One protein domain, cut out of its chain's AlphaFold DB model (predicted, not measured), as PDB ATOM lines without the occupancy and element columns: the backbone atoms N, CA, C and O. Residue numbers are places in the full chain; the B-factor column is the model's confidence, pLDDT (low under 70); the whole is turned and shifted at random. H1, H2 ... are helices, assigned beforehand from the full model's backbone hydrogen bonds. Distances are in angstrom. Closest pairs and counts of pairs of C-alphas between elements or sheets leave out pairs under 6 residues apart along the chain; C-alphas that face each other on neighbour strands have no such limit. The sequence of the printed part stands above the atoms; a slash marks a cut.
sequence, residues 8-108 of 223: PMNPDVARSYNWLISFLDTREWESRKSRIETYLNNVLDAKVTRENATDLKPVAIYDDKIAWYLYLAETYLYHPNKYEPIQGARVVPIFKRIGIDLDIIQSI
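Overview. This is residues 8 to 108 of the 223 residues of an uncharacterized protein of Deltaproteobacteria bacterium (UniProt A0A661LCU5). H3 is the core of this all-helix domain: H1 and H5, about perpendicular to each other, pack on one side of it, and H2, the longest helix, lies across it on the other. From the end of H2 a long link without a named element runs out and folds back to H3; its residues 48 to 54 stick out at one end of the longest axis, and H6 lies at the other. The printed part has 101 residues with six named helices, H1 to H6 in chain order, and no named strand. It is only just loose, close to compact, with a radius of gyration of the C-alphas of 15.6 A, and spans 55 by 26 by 21 A.

Arrangement. Begin at H1, residues 11 to 21; it touches the hub H3, residues 65 to 78, closest at the C-alphas of Tyr 17 and Ala 73, 6.7 A apart, at a steep tilt of 42 degrees, opposite ways. Next, H2, residues 26 to 44, touches H3 with residues 32 to 36 alone, about perpendicular at 90 degrees; the closest C-alphas, of Arg 32 and Ala 67, are 6.6 A apart. H4, residues 85 to 88, touches H3, with the closest C-alphas, of Leu 72 and Gly 88, 5.7 A apart. H5, residues 92 to 100, touches H1, closest at the C-alphas of Asp 12 and Gly 99, 4.3 A apart. H6, residues 102 to 107, is close to H1 but not clearly touching. Every O i to N i+4 pair is within hydrogen-bond range in H1, H2, H3, H5 and H6; H4 is too short for one.

Along the chain. Find C-alpha 11 at (12.887, -35.431, 7.542), where H1 begins. H2 runs 26.7 A and H3 19.9 A from first to last C-alpha. H6 ends at C-alpha 107, (-2.853, -23.178, 7.463).

Size, cuts and confidence. The C-alphas farthest apart, of Thr 49 and Ser 107, are 55.8 A apart. The printed part has no cut, and the link from H2 to H3 is long. Confidence is under 70 at residue 8 and residues 46 to 56.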
ATOM      1  N   PRO A   8      14.093 -41.176   7.113       63.34
ATOM      2  CA  PRO A   8      14.444 -40.494   5.886       63.34
ATOM      3  C   PRO A   8      15.658 -39.609   6.146       63.34
ATOM      4  O   PRO A   8      15.677 -38.850   7.115       63.34
ATOM      5  N   MET A   9      16.645 -39.678   5.250       73.81
ATOM      6  CA  MET A   9      17.911 -38.934   5.336       73.81
ATOM      7  C   MET A   9      17.713 -37.420   5.520       73.81
ATOM      8  O   MET A   9      18.606 -36.712   5.980       73.81
ATOM      9  N   ASN A  10      16.526 -36.916   5.182       90.94
ATOM     10  CA  ASN A  10      16.112 -35.544   5.402       90.94
ATOM     11  C   ASN A  10      14.615 -35.503   5.784       90.94
ATOM     12  O   ASN A  10      13.760 -35.616   4.897       90.94
ATOM     13  N   PRO A  11      14.272 -35.359   7.080       94.06
ATOM     14  CA  PRO A  11      12.887 -35.431   7.542       94.06
ATOM     15  C   PRO A  11      12.016 -34.303   6.978       94.06
ATOM     16  O   PRO A  11      10.848 -34.539   6.684       94.06
ATOM     17  N   ASP A  12      12.572 -33.112   6.745       96.69
ATOM     18  CA  ASP A  12      11.832 -31.991   6.158       96.69
ATOM     19  C   ASP A  12      11.410 -32.297   4.716       96.69
ATOM     20  O   ASP A  12      10.254 -32.115   4.339       96.69
ATOM     21  N   VAL A  13      12.329 -32.831   3.903       97.19
ATOM     22  CA  VAL A  13      12.010 -33.239   2.524       97.19
ATOM     23  C   VAL A  13      10.979 -34.367   2.523       97.19
ATOM     24  O   VAL A  13      10.066 -34.356   1.702       97.19
ATOM     25  N   ALA A  14      11.061 -35.302   3.473       97.19
ATOM     26  CA  ALA A  14      10.058 -36.351   3.620       97.19
ATOM     27  C   ALA A  14       8.680 -35.797   4.006       97.19
ATOM     28  O   ALA A  14       7.680 -36.244   3.450       97.19
ATOM     29  N   ARG A  15       8.605 -34.807   4.907       97.19
ATOM     30  CA  ARG A  15       7.343 -34.151   5.292       97.19
ATOM     31  C   ARG A  15       6.638 -33.538   4.084       97.19
ATOM     32  O   ARG A  15       5.465 -33.831   3.861       97.19
ATOM     33  N   SER A  16       7.338 -32.725   3.293       97.69
ATOM     34  CA  SER A  16       6.739 -32.083   2.115       97.69
ATOM     35  C   SER A  16       6.414 -33.077   1.004       97.69
ATOM     36  O   SER A  16       5.338 -32.987   0.417       97.69
ATOM     37  N   TYR A  17       7.288 -34.055   0.748       97.50
ATOM     38  CA  TYR A  17       7.025 -35.127  -0.212       97.50
ATOM     39  C   TYR A  17       5.768 -35.919   0.168       97.50
ATOM     40  O   TYR A  17       4.853 -36.031  -0.642       97.50
ATOM     41  N   ASN A  18       5.678 -36.402   1.411       97.00
ATOM     42  CA  ASN A  18       4.532 -37.179   1.882       97.00
ATOM     43  C   ASN A  18       3.236 -36.365   1.828       97.00
ATOM     44  O   ASN A  18       2.195 -36.894   1.444       97.00
ATOM     45  N   TRP A  19       3.298 -35.075   2.171       97.62
ATOM     46  CA  TRP A  19       2.149 -34.187   2.043       97.62
ATOM     47  C   TRP A  19       1.686 -34.051   0.591       97.62
ATOM     48  O   TRP A  19       0.506 -34.257   0.325       97.62
ATOM     49  N   LEU A  20       2.582 -33.775  -0.359       96.75
ATOM     50  CA  LEU A  20       2.214 -33.640  -1.773       96.75
ATOM     51  C   LEU A  20       1.690 -34.959  -2.354       96.75
ATOM     52  O   LEU A  20       0.665 -34.970  -3.030       96.75
ATOM     53  N   ILE A  21       2.341 -36.081  -2.037       96.56
ATOM     54  CA  ILE A  21       1.896 -37.415  -2.459       96.56
ATOM     55  C   ILE A  21       0.524 -37.771  -1.882       96.56
ATOM     56  O   ILE A  21      -0.223 -38.486  -2.539       96.56
ATOM     57  N   SER A  22       0.137 -37.249  -0.712       96.56
ATOM     58  CA  SER A  22      -1.183 -37.539  -0.128       96.56
ATOM     59  C   SER A  22      -2.372 -37.043  -0.966       96.56
ATOM     60  O   SER A  22      -3.500 -37.468  -0.727       96.56
ATOM     61  N   PHE A  23      -2.135 -36.168  -1.949       95.44
ATOM     62  CA  PHE A  23      -3.152 -35.715  -2.903       95.44
ATOM     63  C   PHE A  23      -3.279 -36.612  -4.140       95.44
ATOM     64  O   PHE A  23      -4.202 -36.403  -4.925       95.44
ATOM     65  N   LEU A  24      -2.354 -37.554  -4.338       94.00
ATOM     66  CA  LEU A  24      -2.344 -38.476  -5.467       94.00
ATOM     67  C   LEU A  24      -2.814 -39.859  -5.024       94.00
ATOM     68  O   LEU A  24      -2.417 -40.367  -3.972       94.00
ATOM     69  N   ASP A  25      -3.578 -40.523  -5.884       93.94
ATOM     70  CA  ASP A  25      -3.860 -41.938  -5.688       93.94
ATOM     71  C   ASP A  25      -2.580 -42.760  -5.889       93.94
ATOM     72  O   ASP A  25      -1.783 -42.508  -6.796       93.94
ATOM     73  N   THR A  26      -2.395 -43.819  -5.095       92.94
ATOM     74  CA  THR A  26      -1.187 -44.662  -5.184       92.94
ATOM     75  C   THR A  26      -0.974 -45.213  -6.597       92.94
ATOM     76  O   THR A  26       0.145 -45.204  -7.101       92.94
ATOM     77  N   ARG A  27      -2.046 -45.651  -7.269       94.94
ATOM     78  CA  ARG A  27      -1.964 -46.170  -8.647       94.94
ATOM     79  C   ARG A  27      -1.539 -45.095  -9.644       94.94
ATOM     80  O   ARG A  27      -0.814 -45.390 -10.590       94.94
ATOM     81  N   GLU A  28      -1.993 -43.864  -9.438       93.50
ATOM     82  CA  GLU A  28      -1.631 -42.742 -10.292       93.50
ATOM     83  C   GLU A  28      -0.148 -42.397 -10.140       93.50
ATOM     84  O   GLU A  28       0.552 -42.246 -11.145       93.50
ATOM     85  N   TRP A  29       0.343 -42.329  -8.899       95.12
ATOM     86  CA  TRP A  29       1.756 -42.071  -8.641       95.12
ATOM     87  C   TRP A  29       2.654 -43.155  -9.244       95.12
ATOM     88  O   TRP A  29       3.594 -42.839  -9.971       95.12
ATOM     89  N   GLU A  30       2.323 -44.431  -9.032       95.38
ATOM     90  CA  GLU A  30       3.082 -45.547  -9.611       95.38
ATOM     91  C   GLU A  30       3.058 -45.532 -11.149       95.38
ATOM     92  O   GLU A  30       4.073 -45.795 -11.794       95.38
ATOM     93  N   SER A  31       1.939 -45.135 -11.764       95.00
ATOM     94  CA  SER A  31       1.853 -44.946 -13.218       95.00
ATOM     95  C   SER A  31       2.770 -43.819 -13.714       95.00
ATOM     96  O   SER A  31       3.515 -44.008 -14.678       95.00
ATOM     97  N   ARG A  32       2.767 -42.654 -13.047       94.31
ATOM     98  CA  ARG A  32       3.665 -41.524 -13.365       94.31
ATOM     99  C   ARG A  32       5.136 -41.928 -13.226       94.31
ATOM    100  O   ARG A  32       5.921 -41.691 -14.143       94.31
ATOM    101  N   LYS A  33       5.487 -42.604 -12.130       94.75
ATOM    102  CA  LYS A  33       6.831 -43.129 -11.855       94.75
ATOM    103  C   LYS A  33       7.296 -44.126 -12.917       94.75
ATOM    104  O   LYS A  33       8.398 -43.992 -13.439       94.75
ATOM    105  N   SER A  34       6.441 -45.073 -13.305       94.88
ATOM    106  CA  SER A  34       6.752 -46.061 -14.346       94.88
ATOM    107  C   SER A  34       7.061 -45.410 -15.702       94.88
ATOM    108  O   SER A  34       8.014 -45.801 -16.379       94.88
ATOM    109  N   ARG A  35       6.328 -44.351 -16.081       93.81
ATOM    110  CA  ARG A  35       6.638 -43.571 -17.294       93.81
ATOM    111  C   ARG A  35       8.005 -42.892 -17.213       93.81
ATOM    112  O   ARG A  35       8.737 -42.904 -18.199       93.81
ATOM    113  N   ILE A  36       8.348 -42.333 -16.051       93.69
ATOM    114  CA  ILE A  36       9.655 -41.712 -15.805       93.69
ATOM    115  C   ILE A  36      10.776 -42.747 -15.943       93.69
ATOM    116  O   ILE A  36      11.716 -42.519 -16.699       93.69
ATOM    117  N   GLU A  37      10.670 -43.900 -15.279       92.56
ATOM    118  CA  GLU A  37      11.714 -44.931 -15.356       92.56
ATOM    119  C   GLU A  37      11.835 -45.527 -16.765       92.56
ATOM    120  O   GLU A  37      12.945 -45.715 -17.255       92.56
ATOM    121  N   THR A  38      10.717 -45.732 -17.467       92.00
ATOM    122  CA  THR A  38      10.729 -46.173 -18.873       92.00
ATOM    123  C   THR A  38      11.447 -45.160 -19.766       92.00
ATOM    124  O   THR A  38      12.253 -45.539 -20.616       92.00
ATOM    125  N   TYR A  39      11.190 -43.863 -19.573       89.62
ATOM    126  CA  TYR A  39      11.897 -42.807 -20.294       89.62
ATOM    127  C   TYR A  39      13.402 -42.844 -20.015       89.62
ATOM    128  O   TYR A  39      14.193 -42.851 -20.956       89.62
ATOM    129  N   LEU A  40      13.797 -42.908 -18.739       88.69
ATOM    130  CA  LEU A  40      15.205 -42.932 -18.342       88.69
ATOM    131  C   LEU A  40      15.935 -44.157 -18.897       88.69
ATOM    132  O   LEU A  40      17.025 -43.996 -19.437       88.69
ATOM    133  N   ASN A  41      15.326 -45.343 -18.845       87.00
ATOM    134  CA  ASN A  41      15.908 -46.554 -19.423       87.00
ATOM    135  C   ASN A  41      16.157 -46.379 -20.927       87.00
ATOM    136  O   ASN A  41      17.268 -46.596 -21.389       87.00
ATOM    137  N   ASN A  42      15.195 -45.836 -21.678       82.75
ATOM    138  CA  ASN A  42      15.367 -45.589 -23.115       82.75
ATOM    139  C   ASN A  42      16.471 -44.564 -23.448       82.75
ATOM    140  O   ASN A  42      17.076 -44.628 -24.529       82.75
ATOM    141  N   VAL A  43      16.688 -43.580 -22.563       78.38
ATOM    142  CA  VAL A  43      17.749 -42.566 -22.689       78.38
ATOM    143  C   VAL A  43      19.118 -43.154 -22.339       78.38
ATOM    144  O   VAL A  43      20.096 -42.832 -23.009       78.38
ATOM    145  N   LEU A  44      19.188 -44.009 -21.317       73.38
ATOM    146  CA  LEU A  44      20.424 -44.634 -20.837       73.38
ATOM    147  C   LEU A  44      20.818 -45.892 -21.623       73.38
ATOM    148  O   LEU A  44      21.984 -46.285 -21.577       73.38
ATOM    149  N   ASP A  45      19.882 -46.505 -22.352       72.31
ATOM    150  CA  ASP A  45      20.134 -47.683 -23.174       72.31
ATOM    151  C   ASP A  45      21.264 -47.420 -24.167       72.31
ATOM    152  O   ASP A  45      21.184 -46.526 -25.023       72.31
ATOM    153  N   ALA A  46      22.305 -48.250 -24.065       65.00
ATOM    154  CA  ALA A  46      23.485 -48.175 -24.905       65.00
ATOM    155  C   ALA A  46      23.078 -48.246 -26.381       65.00
ATOM    156  O   ALA A  46      22.573 -49.259 -26.873       65.00
ATOM    157  N   LYS A  47      23.305 -47.155 -27.114       69.94
ATOM    158  CA  LYS A  47      23.094 -47.140 -28.560       69.94
ATOM    159  C   LYS A  47      24.251 -47.907 -29.200       69.94
ATOM    160  O   LYS A  47      25.388 -47.447 -29.200       69.94
ATOM    161  N   VAL A  48      23.944 -49.106 -29.698       66.12
ATOM    162  CA  VAL A  48      24.921 -50.097 -30.194       66.12
ATOM    163  C   VAL A  48      25.704 -49.597 -31.414       66.12
ATOM    164  O   VAL A  48      26.824 -50.039 -31.653       66.12
ATOM    165  N   THR A  49      25.144 -48.658 -32.178       67.94
ATOM    166  CA  THR A  49      25.777 -48.113 -33.383       67.94
ATOM    167  C   THR A  49      25.852 -46.591 -33.341       67.94
ATOM    168  O   THR A  49      25.021 -45.923 -32.718       67.94
ATOM    169  N   ARG A  50      26.846 -46.026 -34.035       60.94
ATOM    170  CA  ARG A  50      27.052 -44.573 -34.132       60.94
ATOM    171  C   ARG A  50      25.876 -43.879 -34.817       60.94
ATOM    172  O   ARG A  50      25.531 -42.767 -34.434       60.94
ATOM    173  N   GLU A  51      25.239 -44.539 -35.784       65.31
ATOM    174  CA  GLU A  51      24.048 -44.033 -36.476       65.31
ATOM    175  C   GLU A  51      22.857 -43.882 -35.513       65.31
ATOM    176  O   GLU A  51      22.088 -42.923 -35.614       65.31
ATOM    177  N   ASN A  52      22.756 -44.775 -34.522       62.72
ATOM    178  CA  ASN A  52      21.708 -44.767 -33.498       62.72
ATOM    179  C   ASN A  52      22.056 -43.890 -32.278       62.72
ATOM    180  O   ASN A  52      21.178 -43.579 -31.474       62.72
ATOM    181  N   ALA A  53      23.316 -43.465 -32.138       61.47
ATOM    182  CA  ALA A  53      23.812 -42.568 -31.087       61.47
ATOM    183  C   ALA A  53      23.678 -41.077 -31.461       61.47
ATOM    184  O   ALA A  53      24.515 -40.249 -31.102       61.47
ATOM    185  N   THR A  54      22.648 -40.729 -32.230       60.97
ATOM    186  CA  THR A  54      22.406 -39.369 -32.739       60.97
ATOM    187  C   THR A  54      21.415 -38.574 -31.888       60.97
ATOM    188  O   THR A  54      21.346 -37.349 -32.004       60.97
ATOM    189  N   ASP A  55      20.675 -39.246 -31.004       61.94
ATOM    190  CA  ASP A  55      19.593 -38.649 -30.225       61.94
ATOM    191  C   ASP A  55      20.077 -38.252 -28.817       61.94
ATOM    192  O   ASP A  55      20.058 -39.039 -27.869       61.94
ATOM    193  N   LEU A  56      20.560 -37.012 -28.682       65.94
ATOM    194  CA  LEU A  56      20.989 -36.419 -27.408       65.94
ATOM    195  C   LEU A  56      19.770 -35.966 -26.591       65.94
ATOM    196  O   LEU A  56      19.523 -34.767 -26.421       65.94
ATOM    197  N   LYS A  57      18.980 -36.924 -26.098       71.06
ATOM    198  CA  LYS A  57      17.826 -36.617 -25.248       71.06
ATOM    199  C   LYS A  57      18.273 -36.129 -23.866       71.06
ATOM    200  O   LYS A  57      19.209 -36.681 -23.286       71.06
ATOM    201  N   PRO A  58      17.620 -35.095 -23.312       74.75
ATOM    202  CA  PRO A  58      17.908 -34.645 -21.959       74.75
ATOM    203  C   PRO A  58      17.480 -35.705 -20.939       74.75
ATOM    204  O   PRO A  58      16.446 -36.336 -21.090       74.75
ATOM    205  N   VAL A  59      18.220 -35.837 -19.839       81.19
ATOM    206  CA  VAL A  59      17.793 -36.671 -18.696       81.19
ATOM    207  C   VAL A  59      16.549 -36.086 -18.006       81.19
ATOM    208  O   VAL A  59      15.768 -36.803 -17.388       81.19
ATOM    209  N   ALA A  60      16.346 -34.770 -18.112       80.38
ATOM    210  CA  ALA A  60      15.200 -34.090 -17.524       80.38
ATOM    211  C   ALA A  60      13.910 -34.346 -18.317       80.38
ATOM    212  O   ALA A  60      13.878 -34.169 -19.536       80.38
ATOM    213  N   ILE A  61      12.831 -34.652 -17.595       82.31
ATOM    214  CA  ILE A  61      11.487 -34.828 -18.152       82.31
ATOM    215  C   ILE A  61      10.722 -33.506 -18.060       82.31
ATOM    216  O   ILE A  61      10.639 -32.892 -16.994       82.31
ATOM    217  N   TYR A  62      10.172 -33.062 -19.193       78.31
ATOM    218  CA  TYR A  62       9.485 -31.772 -19.308       78.31
ATOM    219  C   TYR A  62       7.959 -31.888 -19.378       78.31
ATOM    220  O   TYR A  62       7.290 -30.956 -18.934       78.31
ATOM    221  N   ASP A  63       7.424 -33.010 -19.868       80.19
ATOM    222  CA  ASP A  63       5.981 -33.198 -20.078       80.19
ATOM    223  C   ASP A  63       5.202 -33.223 -18.754       80.19
ATOM    224  O   ASP A  63       4.250 -32.470 -18.576       80.19
ATOM    225  N   ASP A  64       5.651 -34.032 -17.787       87.88
ATOM    226  CA  ASP A  64       5.129 -34.048 -16.413       87.88
ATOM    227  C   ASP A  64       6.228 -33.615 -15.435       87.88
ATOM    228  O   ASP A  64       6.860 -34.407 -14.728       87.88
ATOM    229  N   LYS A  65       6.507 -32.309 -15.449       89.94
ATOM    230  CA  LYS A  65       7.608 -31.719 -14.680       89.94
ATOM    231  C   LYS A  65       7.419 -31.846 -13.167       89.94
ATOM    232  O   LYS A  65       8.399 -31.999 -12.442       89.94
ATOM    233  N   ILE A  66       6.176 -31.781 -12.680       93.06
ATOM    234  CA  ILE A  66       5.905 -31.932 -11.246       93.06
ATOM    235  C   ILE A  66       6.118 -33.381 -10.800       93.06
ATOM    236  O   ILE A  66       6.741 -33.596  -9.760       93.06
ATOM    237  N   ALA A  67       5.716 -34.375 -11.603       93.94
ATOM    238  CA  ALA A  67       6.035 -35.770 -11.313       93.94
ATOM    239  C   ALA A  67       7.545 -36.022 -11.330       93.94
ATOM    240  O   ALA A  67       8.051 -36.732 -10.466       93.94
ATOM    241  N   TRP A  68       8.281 -35.391 -12.252       94.12
ATOM    242  CA  TRP A  68       9.743 -35.441 -12.251       94.12
ATOM    243  C   TRP A  68      10.343 -34.906 -10.943       94.12
ATOM    244  O   TRP A  68      11.241 -35.517 -10.368       94.12
ATOM    245  N   TYR A  69       9.818 -33.797 -10.420       95.62
ATOM    246  CA  TYR A  69      10.270 -33.231  -9.147       95.62
ATOM    247  C   TYR A  69       9.951 -34.137  -7.951       95.62
ATOM    248  O   TYR A  69      10.809 -34.332  -7.090       95.62
ATOM    249  N   LEU A  70       8.754 -34.729  -7.919       96.25
ATOM    250  CA  LEU A  70       8.374 -35.718  -6.905       96.25
ATOM    251  C   LEU A  70       9.263 -36.966  -6.968       96.25
ATOM    252  O   LEU A  70       9.682 -37.466  -5.928       96.25
ATOM    253  N   TYR A  71       9.611 -37.427  -8.170       96.25
ATOM    254  CA  TYR A  71      10.497 -38.572  -8.375       96.25
ATOM    255  C   TYR A  71      11.918 -38.289  -7.871       96.25
ATOM    256  O   TYR A  71      12.520 -39.122  -7.193       96.25
ATOM    257  N   LEU A  72      12.449 -37.092  -8.136       96.06
ATOM    258  CA  LEU A  72      13.742 -36.661  -7.597       96.06
ATOM    259  C   LEU A  72      13.730 -36.583  -6.066       96.06
ATOM    260  O   LEU A  72      14.707 -36.975  -5.433       96.06
ATOM    261  N   ALA A  73      12.636 -36.112  -5.461       96.50
ATOM    262  CA  ALA A  73      12.486 -36.103  -4.008       96.50
ATOM    263  C   ALA A  73      12.403 -37.530  -3.429       96.50
ATOM    264  O   ALA A  73      13.075 -37.821  -2.443       96.50
ATOM    265  N   GLU A  74      11.644 -38.436  -4.054       95.56
ATOM    266  CA  GLU A  74      11.539 -39.839  -3.626       95.56
ATOM    267  C   GLU A  74      12.887 -40.562  -3.720       95.56
ATOM    268  O   GLU A  74      13.324 -41.198  -2.762       95.56
ATOM    269  N   THR A  75      13.582 -40.435  -4.853       95.19
ATOM    270  CA  THR A  75      14.893 -41.068  -5.055       95.19
ATOM    271  C   THR A  75      15.960 -40.486  -4.132       95.19
ATOM    272  O   THR A  75      16.746 -41.246  -3.576       95.19
ATOM    273  N   TYR A  76      15.938 -39.176  -3.866       95.62
ATOM    274  CA  TYR A  76      16.794 -38.554  -2.851       95.62
ATOM    275  C   TYR A  76      16.572 -39.138  -1.443       95.62
ATOM    276  O   TYR A  76      17.530 -39.302  -0.690       95.62
ATOM    277  N   LEU A  77      15.323 -39.450  -1.081       94.75
ATOM    278  CA  LEU A  77      14.969 -39.962   0.245       94.75
ATOM    279  C   LEU A  77      15.223 -41.465   0.412       94.75
ATOM    280  O   LEU A  77      15.646 -41.884   1.489       94.75
ATOM    281  N   TYR A  78      14.930 -42.266  -0.617       93.19
ATOM    282  CA  TYR A  78      14.803 -43.724  -0.484       93.19
ATOM    283  C   TYR A  78      15.668 -44.532  -1.461       93.19
ATOM    284  O   TYR A  78      15.924 -45.710  -1.213       93.19
ATOM    285  N   HIS A  79      16.133 -43.931  -2.562       91.69
ATOM    286  CA  HIS A  79      16.856 -44.633  -3.631       91.69
ATOM    287  C   HIS A  79      18.065 -43.821  -4.128       91.69
ATOM    288  O   HIS A  79      18.080 -43.381  -5.283       91.69
ATOM    289  N   PRO A  80      19.100 -43.615  -3.288       87.56
ATOM    290  CA  PRO A  80      20.237 -42.755  -3.625       87.56
ATOM    291  C   PRO A  80      21.011 -43.225  -4.867       87.56
ATOM    292  O   PRO A  80      21.621 -42.413  -5.550       87.56
ATOM    293  N   ASN A  81      20.944 -44.515  -5.207       88.62
ATOM    294  CA  ASN A  81      21.525 -45.086  -6.424       88.62
ATOM    295  C   ASN A  81      20.793 -44.683  -7.720       88.62
ATOM    296  O   ASN A  81      21.368 -44.803  -8.796       88.62
ATOM    297  N   LYS A  82      19.533 -44.241  -7.626       89.62
ATOM    298  CA  LYS A  82      18.722 -43.750  -8.755       89.62
ATOM    299  C   LYS A  82      18.659 -42.221  -8.825       89.62
ATOM    300  O   LYS A  82      18.128 -41.675  -9.790       89.62
ATOM    301  N   TYR A  83      19.132 -41.532  -7.788       91.81
ATOM    302  CA  TYR A  83      19.026 -40.084  -7.672       91.81
ATOM    303  C   TYR A  83      19.961 -39.378  -8.658       91.81
ATOM    304  O   TYR A  83      21.144 -39.699  -8.738       91.81
ATOM    305  N   GLU A  84      19.439 -38.379  -9.374       91.12
ATOM    306  CA  GLU A  84      20.225 -37.530 -10.273       91.12
ATOM    307  C   GLU A  84      20.551 -36.194  -9.562       91.12
ATOM    308  O   GLU A  84      19.650 -35.369  -9.347       91.12
ATOM    309  N   PRO A  85      21.815 -35.956  -9.151       90.75
ATOM    310  CA  PRO A  85      22.154 -34.826  -8.287       90.75
ATOM    311  C   PRO A  85      22.020 -33.449  -8.945       90.75
ATOM    312  O   PRO A  85      21.693 -32.481  -8.257       90.75
ATOM    313  N   ILE A  86      22.263 -33.329 -10.254       90.31
ATOM    314  CA  ILE A  86      22.305 -32.033 -10.952       90.31
ATOM    315  C   ILE A  86      20.896 -31.435 -11.079       90.31
ATOM    316  O   ILE A  86      20.671 -30.243 -10.852       90.31
ATOM    317  N   GLN A  87      19.922 -32.264 -11.434       90.25
ATOM    318  CA  GLN A  87      18.508 -31.938 -11.501       90.25
ATOM    319  C   GLN A  87      17.947 -31.776 -10.088       90.25
ATOM    320  O   GLN A  87      17.265 -30.784  -9.815       90.25
ATOM    321  N   GLY A  88      18.286 -32.696  -9.179       92.56
ATOM    322  CA  GLY A  88      17.814 -32.681  -7.799       92.56
ATOM    323  C   GLY A  88      18.268 -31.459  -6.996       92.56
ATOM    324  O   GLY A  88      17.476 -30.922  -6.220       92.56
ATOM    325  N   ALA A  89      19.463 -30.913  -7.251       92.50
ATOM    326  CA  ALA A  89      19.967 -29.702  -6.590       92.50
ATOM    327  C   ALA A  89      19.045 -28.475  -6.740       92.50
ATOM    328  O   ALA A  89      19.068 -27.577  -5.900       92.50
ATOM    329  N   ARG A  90      18.204 -28.431  -7.784       89.31
ATOM    330  CA  ARG A  90      17.233 -27.344  -8.012       89.31
ATOM    331  C   ARG A  90      15.876 -27.587  -7.349       89.31
ATOM    332  O   ARG A  90      15.092 -26.652  -7.224       89.31
ATOM    333  N   VAL A  91      15.596 -28.827  -6.956       93.88
ATOM    334  CA  VAL A  91      14.283 -29.288  -6.489       93.88
ATOM    335  C   VAL A  91      14.301 -29.548  -4.987       93.88
ATOM    336  O   VAL A  91      13.466 -29.021  -4.256       93.88
ATOM    337  N   VAL A  92      15.285 -30.305  -4.499       95.94
ATOM    338  CA  VAL A  92      15.376 -30.728  -3.093       95.94
ATOM    339  C   VAL A  92      15.345 -29.543  -2.110       95.94
ATOM    340  O   VAL A  92      14.614 -29.632  -1.122       95.94
ATOM    341  N   PRO A  93      16.027 -28.401  -2.352       96.38
ATOM    342  CA  PRO A  93      15.933 -27.248  -1.452       96.38
ATOM    343  C   PRO A  93      14.521 -26.653  -1.338       96.38
ATOM    344  O   PRO A  93      14.137 -26.197  -0.262       96.38
ATOM    345  N   ILE A  94      13.732 -26.689  -2.420       96.31
ATOM    346  CA  ILE A  94      12.340 -26.212  -2.425       96.31
ATOM    347  C   ILE A  94      11.490 -27.106  -1.523       96.31
ATOM    348  O   ILE A  94      10.809 -26.614  -0.623       96.31
ATOM    349  N   PHE A  95      11.591 -28.424  -1.709       97.44
ATOM    350  CA  PHE A  95      10.895 -29.406  -0.877       97.44
ATOM    351  C   PHE A  95      11.310 -29.287   0.589       97.44
ATOM    352  O   PHE A  95      10.456 -29.324   1.474       97.44
ATOM    353  N   LYS A  96      12.601 -29.069   0.859       97.38
ATOM    354  CA  LYS A  96      13.088 -28.830   2.218       97.38
ATOM    355  C   LYS A  96      12.434 -27.595   2.843       97.38
ATOM    356  O   LYS A  96      11.954 -27.682   3.965       97.38
ATOM    357  N   ARG A  97      12.368 -26.461   2.130       97.06
ATOM    358  CA  ARG A  97      11.736 -25.235   2.652       97.06
ATOM    359  C   ARG A  97      10.258 -25.442   2.974       97.06
ATOM    360  O   ARG A  97       9.832 -25.049   4.054       97.06
ATOM    361  N   ILE A  98       9.512 -26.078   2.069       97.69
ATOM    362  CA  ILE A  98       8.096 -26.417   2.288       97.69
ATOM    363  C   ILE A  98       7.952 -27.335   3.507       97.69
ATOM    364  O   ILE A  98       7.045 -27.154   4.306       97.69
ATOM    365  N   GLY A  99       8.857 -28.300   3.663       97.75
ATOM    366  CA  GLY A  99       8.845 -29.257   4.764       97.75
ATOM    367  C   GLY A  99       9.083 -28.640   6.136       97.75
ATOM    368  O   GLY A  99       8.422 -29.027   7.098       97.75
ATOM    369  N   ILE A 100       9.994 -27.667   6.216       97.56
ATOM    370  CA  ILE A 100      10.296 -26.946   7.459       97.56
ATOM    371  C   ILE A 100       9.055 -26.192   7.953       97.56
ATOM    372  O   ILE A 100       8.714 -26.284   9.128       97.56
ATOM    373  N   ASP A 101       8.360 -25.482   7.061       97.75
ATOM    374  CA  ASP A 101       7.186 -24.671   7.413       97.75
ATOM    375  C   ASP A 101       5.860 -25.330   7.008       97.75
ATOM    376  O   ASP A 101       4.890 -24.639   6.676       97.75
ATOM    377  N   LEU A 102       5.807 -26.664   6.993       97.81
ATOM    378  CA  LEU A 102       4.645 -27.388   6.479       97.81
ATOM    379  C   LEU A 102       3.358 -27.018   7.236       97.81
ATOM    380  O   LEU A 102       2.295 -26.873   6.641       97.81
ATOM    381  N   ASP A 103       3.460 -26.802   8.542       97.75
ATOM    382  CA  ASP A 103       2.300 -26.460   9.365       97.75
ATOM    383  C   ASP A 103       1.771 -25.054   9.015       97.75
ATOM    384  O   ASP A 103       0.563 -24.825   8.959       97.75
ATOM    385  N   ILE A 104       2.671 -24.121   8.675       97.75
ATOM    386  CA  ILE A 104       2.307 -22.771   8.230       97.75
ATOM    387  C   ILE A 104       1.650 -22.842   6.852       97.75
ATOM    388  O   ILE A 104       0.572 -22.278   6.670       97.75
ATOM    389  N   ILE A 105       2.253 -23.547   5.885       96.56
ATOM    390  CA  ILE A 105       1.703 -23.601   4.523       96.56
ATOM    391  C   ILE A 105       0.325 -24.272   4.506       96.56
ATOM    392  O   ILE A 105      -0.570 -23.805   3.807       96.56
ATOM    393  N   GLN A 106       0.121 -25.313   5.320       97.12
ATOM    394  CA  GLN A 106      -1.168 -25.999   5.441       97.12
ATOM    395  C   GLN A 106      -2.259 -25.134   6.084       97.12
ATOM    396  O   GLN A 106      -3.439 -25.369   5.829       97.12
ATOM    397  N   SER A 107      -1.892 -24.120   6.873       96.50
ATOM    398  CA  SER A 107      -2.853 -23.178   7.463       96.50
ATOM    399  C   SER A 107      -3.375 -22.119   6.479       96.50
ATOM    400  O   SER A 107      -4.362 -21.443   6.768       96.50
ATOM    401  N   ILE A 108      -2.735 -21.968   5.312       97.88
ATOM    402  CA  ILE A 108      -3.107 -20.975   4.296       97.88
ATOM    403  C   ILE A 108      -4.455 -21.348   3.668       97.88
ATOM    404  O   ILE A 108      -4.655 -22.452   3.156       97.88
TER     405      ILE A 108